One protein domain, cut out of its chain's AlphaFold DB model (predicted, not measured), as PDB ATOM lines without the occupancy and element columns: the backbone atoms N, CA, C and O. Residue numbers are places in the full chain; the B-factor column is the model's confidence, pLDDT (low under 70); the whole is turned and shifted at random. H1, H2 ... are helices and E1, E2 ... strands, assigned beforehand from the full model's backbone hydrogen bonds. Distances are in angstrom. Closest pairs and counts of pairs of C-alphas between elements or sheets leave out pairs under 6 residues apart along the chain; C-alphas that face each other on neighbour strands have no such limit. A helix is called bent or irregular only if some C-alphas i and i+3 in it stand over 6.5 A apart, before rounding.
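AT A GLANCE: This is residues 346 to 422 of the 432 residues of an uncharacterized protein of Friedmanniomyces simplex (UniProt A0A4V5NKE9). One long helix, H1, reaches away as a largely bare arm from a column of two short helices, H2 and H3, set end to end, and a long winding stretch, residues 372 to 402, joins the arm to the column. The far end of the arm bears a three-residue strand, E1, and the winding stretch has a loop that sticks out at residues 391 to 396. The printed part has 77 residues, with one named strand and three named helices in the order E1, H1, H2, H3, and its class is mostly helix. It is loose, with a radius of gyration of the C-alphas of 16.4 A, and flat, spanning 44 by 38 by 19 A.

HOW THE PARTS SIT: Start at residues 346 to 348, which are E1, a strand that pairs with no named strand. A tight link of 2 residues leads to H1, residues 351 to 371, and E1 and H1 meet only through that link. Look along H1 and you will find that its residues 351 to 354 and 356 to 367 stand free, with no C-alpha 8 or more apart along the chain within 10 A. A long link of 31 residues then leads to H2, residues 403 to 409, which is apart from both E1 and H1. A tight link of 2 residues brings you to H3, residues 412 to 421, and H2 and H3 meet only through that link. H3 is apart from E1 and from H1. Every O i to N i+4 pair of H1 is within hydrogen-bond range, against 1 of 3 in H2, which has 3 of 4 O i to N i+3 pairs within range, and 4 of 6 in H3.

IN THESE COORDINATES: Find C-alpha 346 at (171.077, 151.524, 151.733), where E1 begins. H1 starts at C-alpha 351, at (171.257, 142.732, 156.588), and runs 28.4 A to C-alpha 371, at (187.239, 126.315, 139.863). It is neither bent nor irregular, but only just: C-alphas 368 and 371 are 6.2 A apart. H2, 10.0 A from first to last C-alpha, is irregular, with C-alphas 404 and 407 7.4 A apart. H3, 14.8 A long, is irregular too, with C-alphas 413 and 416 7.4 A apart, and it ends at C-alpha 421, at (195.720, 114.375, 134.502).

THE WHOLE: The two C-alphas farthest apart are those of Thr 346 and Arg 422, 48.4 A, the first and last printed residues. The printed part has no cut, and its one long link is that from H1 to H2. The mean pLDDT of the printed part is 79.7; look for values under 70 at residues 374 to 378, inside that link.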
ATOM      1  N   THR A 346     171.242 151.552 150.274       80.75
ATOM      2  CA  THR A 346     171.077 151.524 151.733       80.75
ATOM      3  C   THR A 346     170.932 150.085 152.210       80.75
ATOM      4  O   THR A 346     170.108 149.334 151.689       80.75
ATOM      5  N   LEU A 347     171.740 149.706 153.195       80.75
ATOM      6  CA  LEU A 347     171.715 148.413 153.864       80.75
ATOM      7  C   LEU A 347     171.420 148.626 155.340       80.75
ATOM      8  O   LEU A 347     172.054 149.456 155.987       80.75
ATOM      9  N   LYS A 348     170.503 147.839 155.891       85.62
ATOM     10  CA  LYS A 348     170.321 147.787 157.340       85.62
ATOM     11  C   LYS A 348     171.439 146.980 157.987       85.62
ATOM     12  O   LYS A 348     171.960 146.032 157.395       85.62
ATOM     13  N   MET A 349     171.794 147.317 159.220       83.44
ATOM     14  CA  MET A 349     172.873 146.639 159.940       83.44
ATOM     15  C   MET A 349     172.617 145.148 160.169       83.44
ATOM     16  O   MET A 349     173.556 144.352 160.139       83.44
ATOM     17  N   ASP A 350     171.358 144.736 160.310       83.56
ATOM     18  CA  ASP A 350     170.947 143.328 160.393       83.56
ATOM     19  C   ASP A 350     171.072 142.572 159.052       83.56
ATOM     20  O   ASP A 350     171.210 141.343 159.022       83.56
ATOM     21  N   GLN A 351     171.090 143.291 157.928       80.06
ATOM     22  CA  GLN A 351     171.257 142.732 156.588       80.06
ATOM     23  C   GLN A 351     172.725 142.511 156.221       80.06
ATOM     24  O   GLN A 351     173.012 141.632 155.405       80.06
ATOM     25  N   ILE A 352     173.670 143.237 156.832       81.44
ATOM     26  CA  ILE A 352     175.104 143.109 156.520       81.44
ATOM     27  C   ILE A 352     175.628 141.680 156.756       81.44
ATOM     28  O   ILE A 352     176.251 141.131 155.841       81.44
ATOM     29  N   PRO A 353     175.364 141.014 157.901       83.81
ATOM     30  CA  PRO A 353     175.775 139.625 158.096       83.81
ATOM     31  C   PRO A 353     175.178 138.683 157.047       83.81
ATOM     32  O   PRO A 353     175.843 137.755 156.592       83.81
ATOM     33  N   THR A 354     173.933 138.940 156.637       82.62
ATOM     34  CA  THR A 354     173.231 138.138 155.627       82.62
ATOM     35  C   THR A 354     173.875 138.294 154.250       82.62
ATOM     36  O   THR A 354     174.097 137.287 153.576       82.62
ATOM     37  N   LEU A 355     174.237 139.522 153.868       83.94
ATOM     38  CA  LEU A 355     174.963 139.823 152.633       83.94
ATOM     39  C   LEU A 355     176.349 139.164 152.628       83.94
ATOM     40  O   LEU A 355     176.699 138.448 151.694       83.94
ATOM     41  N   LEU A 356     177.129 139.327 153.699       81.69
ATOM     42  CA  LEU A 356     178.438 138.670 153.812       81.69
ATOM     43  C   LEU A 356     178.311 137.146 153.703       81.69
ATOM     44  O   LEU A 356     179.108 136.493 153.029       81.69
ATOM     45  N   LEU A 357     177.280 136.573 154.325       83.06
ATOM     46  CA  LEU A 357     177.018 135.142 154.260       83.06
ATOM     47  C   LEU A 357     176.588 134.691 152.856       83.06
ATOM     48  O   LEU A 357     176.968 133.591 152.442       83.06
ATOM     49  N   SER A 358     175.815 135.495 152.117       83.75
ATOM     50  CA  SER A 358     175.436 135.176 150.734       83.75
ATOM     51  C   SER A 358     176.644 135.206 149.806       83.75
ATOM     52  O   SER A 358     176.850 134.237 149.070       83.75
ATOM     53  N   GLU A 359     177.487 136.233 149.914       85.69
ATOM     54  CA  GLU A 359     178.724 136.341 149.135       85.69
ATOM     55  C   GLU A 359     179.681 135.194 149.468       85.69
ATOM     56  O   GLU A 359     180.191 134.518 148.574       85.69
ATOM     57  N   PHE A 360     179.843 134.865 150.752       83.12
ATOM     58  CA  PHE A 360     180.647 133.719 151.169       83.12
ATOM     59  C   PHE A 360     180.125 132.401 150.578       83.12
ATOM     60  O   PHE A 360     180.898 131.588 150.061       83.12
ATOM     61  N   ARG A 361     178.804 132.175 150.609       84.75
ATOM     62  CA  ARG A 361     178.184 130.989 149.994       84.75
ATOM     63  C   ARG A 361     178.415 130.958 148.485       84.75
ATOM     64  O   ARG A 361     178.681 129.878 147.952       84.75
ATOM     65  N   GLN A 362     178.338 132.103 147.813       84.88
ATOM     66  CA  GLN A 362     178.559 132.205 146.375       84.88
ATOM     67  C   GLN A 362     180.022 131.940 146.010       84.88
ATOM     68  O   GLN A 362     180.269 131.090 145.156       84.88
ATOM     69  N   CYS A 363     180.978 132.564 146.697       85.75
ATOM     70  CA  CYS A 363     182.408 132.294 146.540       85.75
ATOM     71  C   CYS A 363     182.724 130.816 146.770       85.75
ATOM     72  O   CYS A 363     183.410 130.187 145.968       85.75
ATOM     73  N   ARG A 364     182.155 130.219 147.824       81.44
ATOM     74  CA  ARG A 364     182.327 128.791 148.117       81.44
ATOM     75  C   ARG A 364     181.760 127.904 147.009       81.44
ATOM     76  O   ARG A 364     182.357 126.880 146.685       81.44
ATOM     77  N   ARG A 365     180.615 128.278 146.436       84.12
ATOM     78  CA  ARG A 365     180.009 127.577 145.301       84.12
ATOM     79  C   ARG A 365     180.921 127.643 144.075       84.12
ATOM     80  O   ARG A 365     181.250 126.593 143.542       84.12
ATOM     81  N   LEU A 366     181.377 128.839 143.698       86.12
ATOM     82  CA  LEU A 366     182.294 129.048 142.570       86.12
ATOM     83  C   LEU A 366     183.598 128.263 142.749       86.12
ATOM     84  O   LEU A 366     184.023 127.561 141.838       86.12
ATOM     85  N   LEU A 367     184.198 128.318 143.941       82.38
ATOM     86  CA  LEU A 367     185.434 127.601 144.232       82.38
ATOM     87  C   LEU A 367     185.265 126.090 144.041       82.38
ATOM     88  O   LEU A 367     185.992 125.487 143.262       82.38
ATOM     89  N   TYR A 368     184.304 125.471 144.730       76.94
ATOM     90  CA  TYR A 368     184.198 124.009 144.743       76.94
ATOM     91  C   TYR A 368     183.492 123.413 143.524       76.94
ATOM     92  O   TYR A 368     183.780 122.273 143.173       76.94
ATOM     93  N   GLN A 369     182.553 124.131 142.904       76.62
ATOM     94  CA  GLN A 369     181.810 123.611 141.753       76.62
ATOM     95  C   GLN A 369     182.496 123.961 140.436       76.62
ATOM     96  O   GLN A 369     182.599 123.102 139.572       76.62
ATOM     97  N   GLU A 370     183.009 125.183 140.290       78.06
ATOM     98  CA  GLU A 370     183.539 125.652 139.006       78.06
ATOM     99  C   GLU A 370     185.071 125.554 138.964       78.06
ATOM    100  O   GLU A 370     185.625 124.861 138.112       78.06
ATOM    101  N   LEU A 371     185.773 126.186 139.912       81.06
ATOM    102  CA  LEU A 371     187.239 126.315 139.863       81.06
ATOM    103  C   LEU A 371     187.987 125.026 140.224       81.06
ATOM    104  O   LEU A 371     189.064 124.772 139.693       81.06
ATOM    105  N   MET A 372     187.406 124.189 141.081       75.50
ATOM    106  CA  MET A 372     187.945 122.873 141.438       75.50
ATOM    107  C   MET A 372     187.524 121.770 140.448       75.50
ATOM    108  O   MET A 372     187.605 120.585 140.771       75.50
ATOM    109  N   LEU A 373     187.064 122.142 139.242       74.88
ATOM    110  CA  LEU A 373     186.743 121.232 138.131       74.88
ATOM    111  C   LEU A 373     185.782 120.092 138.517       74.88
ATOM    112  O   LEU A 373     185.925 118.967 138.049       74.88
ATOM    113  N   HIS A 374     184.810 120.377 139.388       69.44
ATOM    114  CA  HIS A 374     183.864 119.395 139.931       69.44
ATOM    115  C   HIS A 374     184.511 118.191 140.639       69.44
ATOM    116  O   HIS A 374     183.837 117.179 140.850       69.44
ATOM    117  N   ALA A 375     185.790 118.257 141.028       69.12
ATOM    118  CA  ALA A 375     186.388 117.130 141.725       69.12
ATOM    119  C   ALA A 375     185.737 116.962 143.105       69.12
ATOM    120  O   ALA A 375     185.738 117.847 143.958       69.12
ATOM    121  N   THR A 376     185.163 115.786 143.324       66.50
ATOM    122  CA  THR A 376     184.459 115.426 144.561       66.50
ATOM    123  C   THR A 376     185.401 114.902 145.643       66.50
ATOM    124  O   THR A 376     185.003 114.781 146.798       66.50
ATOM    125  N   ALA A 377     186.654 114.615 145.282       68.00
ATOM    126  CA  ALA A 377     187.658 114.021 146.159       68.00
ATOM    127  C   ALA A 377     188.414 115.041 147.034       68.00
ATOM    128  O   ALA A 377     189.253 114.645 147.840       68.00
ATOM    129  N   PHE A 378     188.135 116.345 146.911       68.62
ATOM    130  CA  PHE A 378     188.749 117.340 147.787       68.62
ATOM    131  C   PHE A 378     188.177 117.251 149.199       68.62
ATOM    132  O   PHE A 378     186.974 117.425 149.417       68.62
ATOM    133  N   ARG A 379     189.061 117.087 150.187       70.69
ATOM    134  CA  ARG A 379     188.702 117.319 151.584       70.69
ATOM    135  C   ARG A 379     188.328 118.792 151.735       70.69
ATOM    136  O   ARG A 379     189.139 119.686 151.497       70.69
ATOM    137  N   ARG A 380     187.074 119.067 152.102       71.00
ATOM    138  CA  ARG A 380     186.627 120.440 152.348       71.00
ATOM    139  C   ARG A 380     187.348 120.968 153.586       71.00
ATOM    140  O   ARG A 380     187.045 120.558 154.703       71.00
ATOM    141  N   MET A 381     188.288 121.879 153.371       72.62
ATOM    142  CA  MET A 381     188.979 122.571 154.450       72.62
ATOM    143  C   MET A 381     188.004 123.520 155.150       72.62
ATOM    144  O   MET A 381     187.270 124.277 154.511       72.62
ATOM    145  N   SER A 382     187.971 123.441 156.476       70.81
ATOM    146  CA  SER A 382     187.205 124.342 157.330       70.81
ATOM    147  C   SER A 382     188.191 125.297 157.986       70.81
ATOM    148  O   SER A 382     189.121 124.828 158.630       70.81
ATOM    149  N   ALA A 383     187.992 126.610 157.838       74.75
ATOM    150  CA  ALA A 383     188.853 127.626 158.450       74.75
ATOM    151  C   ALA A 383     189.145 127.378 159.950       74.75
ATOM    152  O   ALA A 383     190.313 127.399 160.313       74.75
ATOM    153  N   PRO A 384     188.161 127.038 160.814       78.38
ATOM    154  CA  PRO A 384     188.441 126.750 162.227       78.38
ATOM    155  C   PRO A 384     189.228 125.455 162.491       78.38
ATOM    156  O   PRO A 384     189.621 125.217 163.626       78.38
ATOM    157  N   ALA A 385     189.439 124.601 161.485       80.31
ATOM    158  CA  ALA A 385     190.280 123.409 161.601       80.31
ATOM    159  C   ALA A 385     191.735 123.661 161.162       80.31
ATOM    160  O   ALA A 385     192.556 122.753 161.265       80.31
ATOM    161  N   ILE A 386     192.040 124.859 160.646       85.56
ATOM    162  CA  ILE A 386     193.382 125.261 160.219       85.56
ATOM    163  C   ILE A 386     194.068 125.956 161.394       85.56
ATOM    164  O   ILE A 386     193.564 126.942 161.929       85.56
ATOM    165  N   TYR A 387     195.237 125.456 161.775       85.69
ATOM    166  CA  TYR A 387     196.113 126.114 162.734       85.69
ATOM    167  C   TYR A 387     196.916 127.198 162.017       85.69
ATOM    168  O   TYR A 387     197.817 126.891 161.237       85.69
ATOM    169  N   ASP A 388     196.582 128.460 162.277       84.25
ATOM    170  CA  ASP A 388     197.294 129.620 161.743       84.25
ATOM    171  C   ASP A 388     197.883 130.425 162.911       84.25
ATOM    172  O   ASP A 388     197.163 131.029 163.709       84.25
ATOM    173  N   ARG A 389     199.204 130.356 163.093       82.56
ATOM    174  CA  ARG A 389     199.925 131.085 164.151       82.56
ATOM    175  C   ARG A 389     200.342 132.462 163.647       82.56
ATOM    176  O   ARG A 389     201.522 132.703 163.444       82.56
ATOM    177  N   ASP A 390     199.367 133.349 163.502       74.50
ATOM    178  CA  ASP A 390     199.509 134.703 162.927       74.50
ATOM    179  C   ASP A 390     200.667 135.548 163.510       74.50
ATOM    180  O   ASP A 390     201.179 136.455 162.877       74.50
ATOM    181  N   HIS A 391     201.142 135.223 164.714       79.56
ATOM    182  CA  HIS A 391     202.280 135.876 165.369       79.56
ATOM    183  C   HIS A 391     203.666 135.358 164.929       79.56
ATOM    184  O   HIS A 391     204.675 135.751 165.519       79.56
ATOM    185  N   ASN A 392     203.745 134.410 163.992       81.12
ATOM    186  CA  ASN A 392     205.006 133.815 163.562       81.12
ATOM    187  C   ASN A 392     205.529 134.464 162.275       81.12
ATOM    188  O   ASN A 392     205.188 134.056 161.170       81.12
ATOM    189  N   ASP A 393     206.451 135.409 162.437       80.38
ATOM    190  CA  ASP A 393     207.022 136.193 161.333       80.38
ATOM    191  C   ASP A 393     208.247 135.537 160.666       80.38
ATOM    192  O   ASP A 393     209.045 136.201 159.995       80.38
ATOM    193  N   ALA A 394     208.462 134.233 160.864       85.00
ATOM    194  CA  ALA A 394     209.587 133.543 160.244       85.00
ATOM    195  C   ALA A 394     209.494 133.580 158.706       85.00
ATOM    196  O   ALA A 394     208.435 133.399 158.103       85.00
ATOM    197  N   VAL A 395     210.636 133.779 158.044       79.50
ATOM    198  CA  VAL A 395     210.712 133.798 156.578       79.50
ATOM    199  C   VAL A 395     210.228 132.446 156.029       79.50
ATOM    200  O   VAL A 395     210.711 131.400 156.456       79.50
ATOM    201  N   HIS A 396     209.285 132.480 155.079       82.19
ATOM    202  CA  HIS A 396     208.570 131.324 154.503       82.19
ATOM    203  C   HIS A 396     207.527 130.646 155.403       82.19
ATOM    204  O   HIS A 396     206.983 129.606 155.019       82.19
ATOM    205  N   TRP A 397     207.207 131.221 156.561       82.75
ATOM    206  CA  TRP A 397     206.131 130.699 157.387       82.75
ATOM    207  C   TRP A 397     204.754 130.948 156.752       82.75
ATOM    208  O   TRP A 397     204.472 132.004 156.190       82.75
ATOM    209  N   SER A 398     203.903 129.927 156.813       83.56
ATOM    210  CA  SER A 398     202.474 129.978 156.486       83.56
ATOM    211  C   SER A 398     201.763 128.811 157.169       83.56
ATOM    212  O   SER A 398     202.416 127.829 157.545       83.56
ATOM    213  N   PHE A 399     200.429 128.840 157.249       85.75
ATOM    214  CA  PHE A 399     199.644 127.699 157.741       85.75
ATOM    215  C   PHE A 399     199.966 126.381 157.007       85.75
ATOM    216  O   PHE A 399     199.838 125.308 157.592       85.75
ATOM    217  N   LEU A 400     200.451 126.431 155.758       84.31
ATOM    218  CA  LEU A 400     200.874 125.241 155.005       84.31
ATOM    219  C   LEU A 400     202.069 124.511 155.642       84.31
ATOM    220  O   LEU A 400     202.272 123.325 155.402       84.31
ATOM    221  N   THR A 401     202.864 125.220 156.442       84.69
ATOM    222  CA  THR A 401     204.088 124.707 157.077       84.69
ATOM    223  C   THR A 401     203.893 124.289 158.537       84.69
ATOM    224  O   THR A 401     204.799 123.686 159.116       84.69
ATOM    225  N   ASP A 402     202.731 124.574 159.146       85.25
ATOM    226  CA  ASP A 402     202.465 124.195 160.539       85.25
ATOM    227  C   ASP A 402     202.292 122.663 160.654       85.25
ATOM    228  O   ASP A 402     201.444 122.083 159.965       85.25
ATOM    229  N   PRO A 403     203.054 121.976 161.531       86.25
ATOM    230  CA  PRO A 403     202.951 120.528 161.713       86.25
ATOM    231  C   PRO A 403     201.542 120.032 162.061       86.25
ATOM    232  O   PRO A 403     201.202 118.906 161.704       86.25
ATOM    233  N   ASN A 404     200.723 120.858 162.718       87.31
ATOM    234  CA  ASN A 404     199.358 120.504 163.120       87.31
ATOM    235  C   ASN A 404     198.379 120.477 161.936       87.31
ATOM    236  O   ASN A 404     197.295 119.913 162.051       87.31
ATOM    237  N   ASN A 405     198.768 121.043 160.789       88.19
ATOM    238  CA  ASN A 405     197.968 121.024 159.567       88.19
ATOM    239  C   ASN A 405     198.331 119.862 158.629       88.19
ATOM    240  O   ASN A 405     197.671 119.702 157.605       88.19
ATOM    241  N   ARG A 406     199.338 119.032 158.949       84.19
ATOM    242  CA  ARG A 406     199.815 117.955 158.055       84.19
ATOM    243  C   ARG A 406     198.703 117.009 157.616       84.19
ATOM    244  O   ARG A 406     198.506 116.837 156.421       84.19
ATOM    245  N   ASP A 407     197.921 116.487 158.555       83.31
ATOM    246  CA  ASP A 407     196.828 115.555 158.246       83.31
ATOM    247  C   ASP A 407     195.697 116.215 157.442       83.31
ATOM    248  O   ASP A 407     194.938 115.547 156.739       83.31
ATOM    249  N   LEU A 408     195.531 117.537 157.572       79.62
ATOM    250  CA  LEU A 408     194.536 118.303 156.821       79.62
ATOM    251  C   LEU A 408     194.983 118.549 155.373       79.62
ATOM    252  O   LEU A 408     194.131 118.588 154.484       79.62
ATOM    253  N   LEU A 409     196.289 118.721 155.163       81.31
ATOM    254  CA  LEU A 409     196.914 119.065 153.884       81.31
ATOM    255  C   LEU A 409     197.407 117.844 153.096       81.31
ATOM    256  O   LEU A 409     197.737 117.991 151.920       81.31
ATOM    257  N   ASP A 410     197.452 116.664 153.715       80.75
ATOM    258  CA  ASP A 410     197.932 115.436 153.085       80.75
ATOM    259  C   ASP A 410     197.199 115.143 151.763       80.75
ATOM    260  O   ASP A 410     195.966 115.101 151.692       80.75
ATOM    261  N   GLY A 411     197.979 115.009 150.689       75.56
ATOM    262  CA  GLY A 411     197.505 114.791 149.323       75.56
ATOM    263  C   GLY A 411     196.809 115.979 148.645       75.56
ATOM    264  O   GLY A 411     196.420 115.846 147.483       75.56
ATOM    265  N   ALA A 412     196.632 117.128 149.311       76.06
ATOM    266  CA  ALA A 412     195.937 118.294 148.746       76.06
ATOM    267  C   ALA A 412     196.740 119.011 147.641       76.06
ATOM    268  O   ALA A 412     196.152 119.609 146.737       76.06
ATOM    269  N   ASP A 413     198.067 118.920 147.690       74.25
ATOM    270  CA  ASP A 413     199.040 119.518 146.766       74.25
ATOM    271  C   ASP A 413     199.021 118.902 145.355       74.25
ATOM    272  O   ASP A 413     199.256 119.595 144.360       74.25
ATOM    273  N   HIS A 414     198.676 117.621 145.242       75.94
ATOM    274  CA  HIS A 414     198.630 116.902 143.965       75.94
ATOM    275  C   HIS A 414     197.208 116.552 143.502       75.94
ATOM    276  O   HIS A 414     197.019 116.061 142.387       75.94
ATOM    277  N   LEU A 415     196.177 116.825 144.305       73.94
ATOM    278  CA  LEU A 415     194.801 116.383 144.033       73.94
ATOM    279  C   LEU A 415     194.158 117.078 142.819       73.94
ATOM    280  O   LEU A 415     193.457 116.452 142.022       73.94
ATOM    281  N   LEU A 416     194.431 118.371 142.631       73.94
ATOM    282  CA  LEU A 416     193.960 119.105 141.451       73.94
ATOM    283  C   LEU A 416     194.707 118.650 140.189       73.94
ATOM    284  O   LEU A 416     194.085 118.400 139.161       73.94
ATOM    285  N   LEU A 417     196.029 118.462 140.289       76.94
ATOM    286  CA  LEU A 417     196.859 117.965 139.188       76.94
ATOM    287  C   LEU A 417     196.444 116.558 138.759       76.94
ATOM    288  O   LEU A 417     196.266 116.313 137.572       76.94
ATOM    289  N   THR A 418     196.202 115.658 139.711       76.56
ATOM    290  CA  THR A 418     195.704 114.307 139.422       76.56
ATOM    291  C   THR A 418     194.299 114.327 138.828       76.56
ATOM    292  O   THR A 418     194.012 113.522 137.951       76.56
ATOM    293  N   THR A 419     193.431 115.261 139.231       75.06
ATOM    294  CA  THR A 419     192.109 115.440 138.602       75.06
ATOM    295  C   THR A 419     192.236 115.892 137.146       75.06
ATOM    296  O   THR A 419     191.537 115.359 136.291       75.06
ATOM    297  N   ILE A 420     193.151 116.819 136.849       75.81
ATOM    298  CA  ILE A 420     193.418 117.304 135.484       75.81
ATOM    299  C   ILE A 420     194.069 116.216 134.617       75.81
ATOM    300  O   ILE A 420     193.770 116.102 133.432       75.81
ATOM    301  N   GLN A 421     194.968 115.422 135.199       79.00
ATOM    302  CA  GLN A 421     195.720 114.375 134.502       79.00
ATOM    303  C   GLN A 421     194.944 113.064 134.347       79.00
ATOM    304  O   GLN A 421     195.396 112.183 133.613       79.00
ATOM    305  N   ARG A 422     193.791 112.904 135.012       70.75
ATOM    306  CA  ARG A 422     192.927 111.740 134.792       70.75
ATOM    307  C   ARG A 422     192.479 111.739 133.328       70.75
ATOM    308  O   ARG A 422     191.855 112.709 132.896       70.75
TER     309      ARG A 422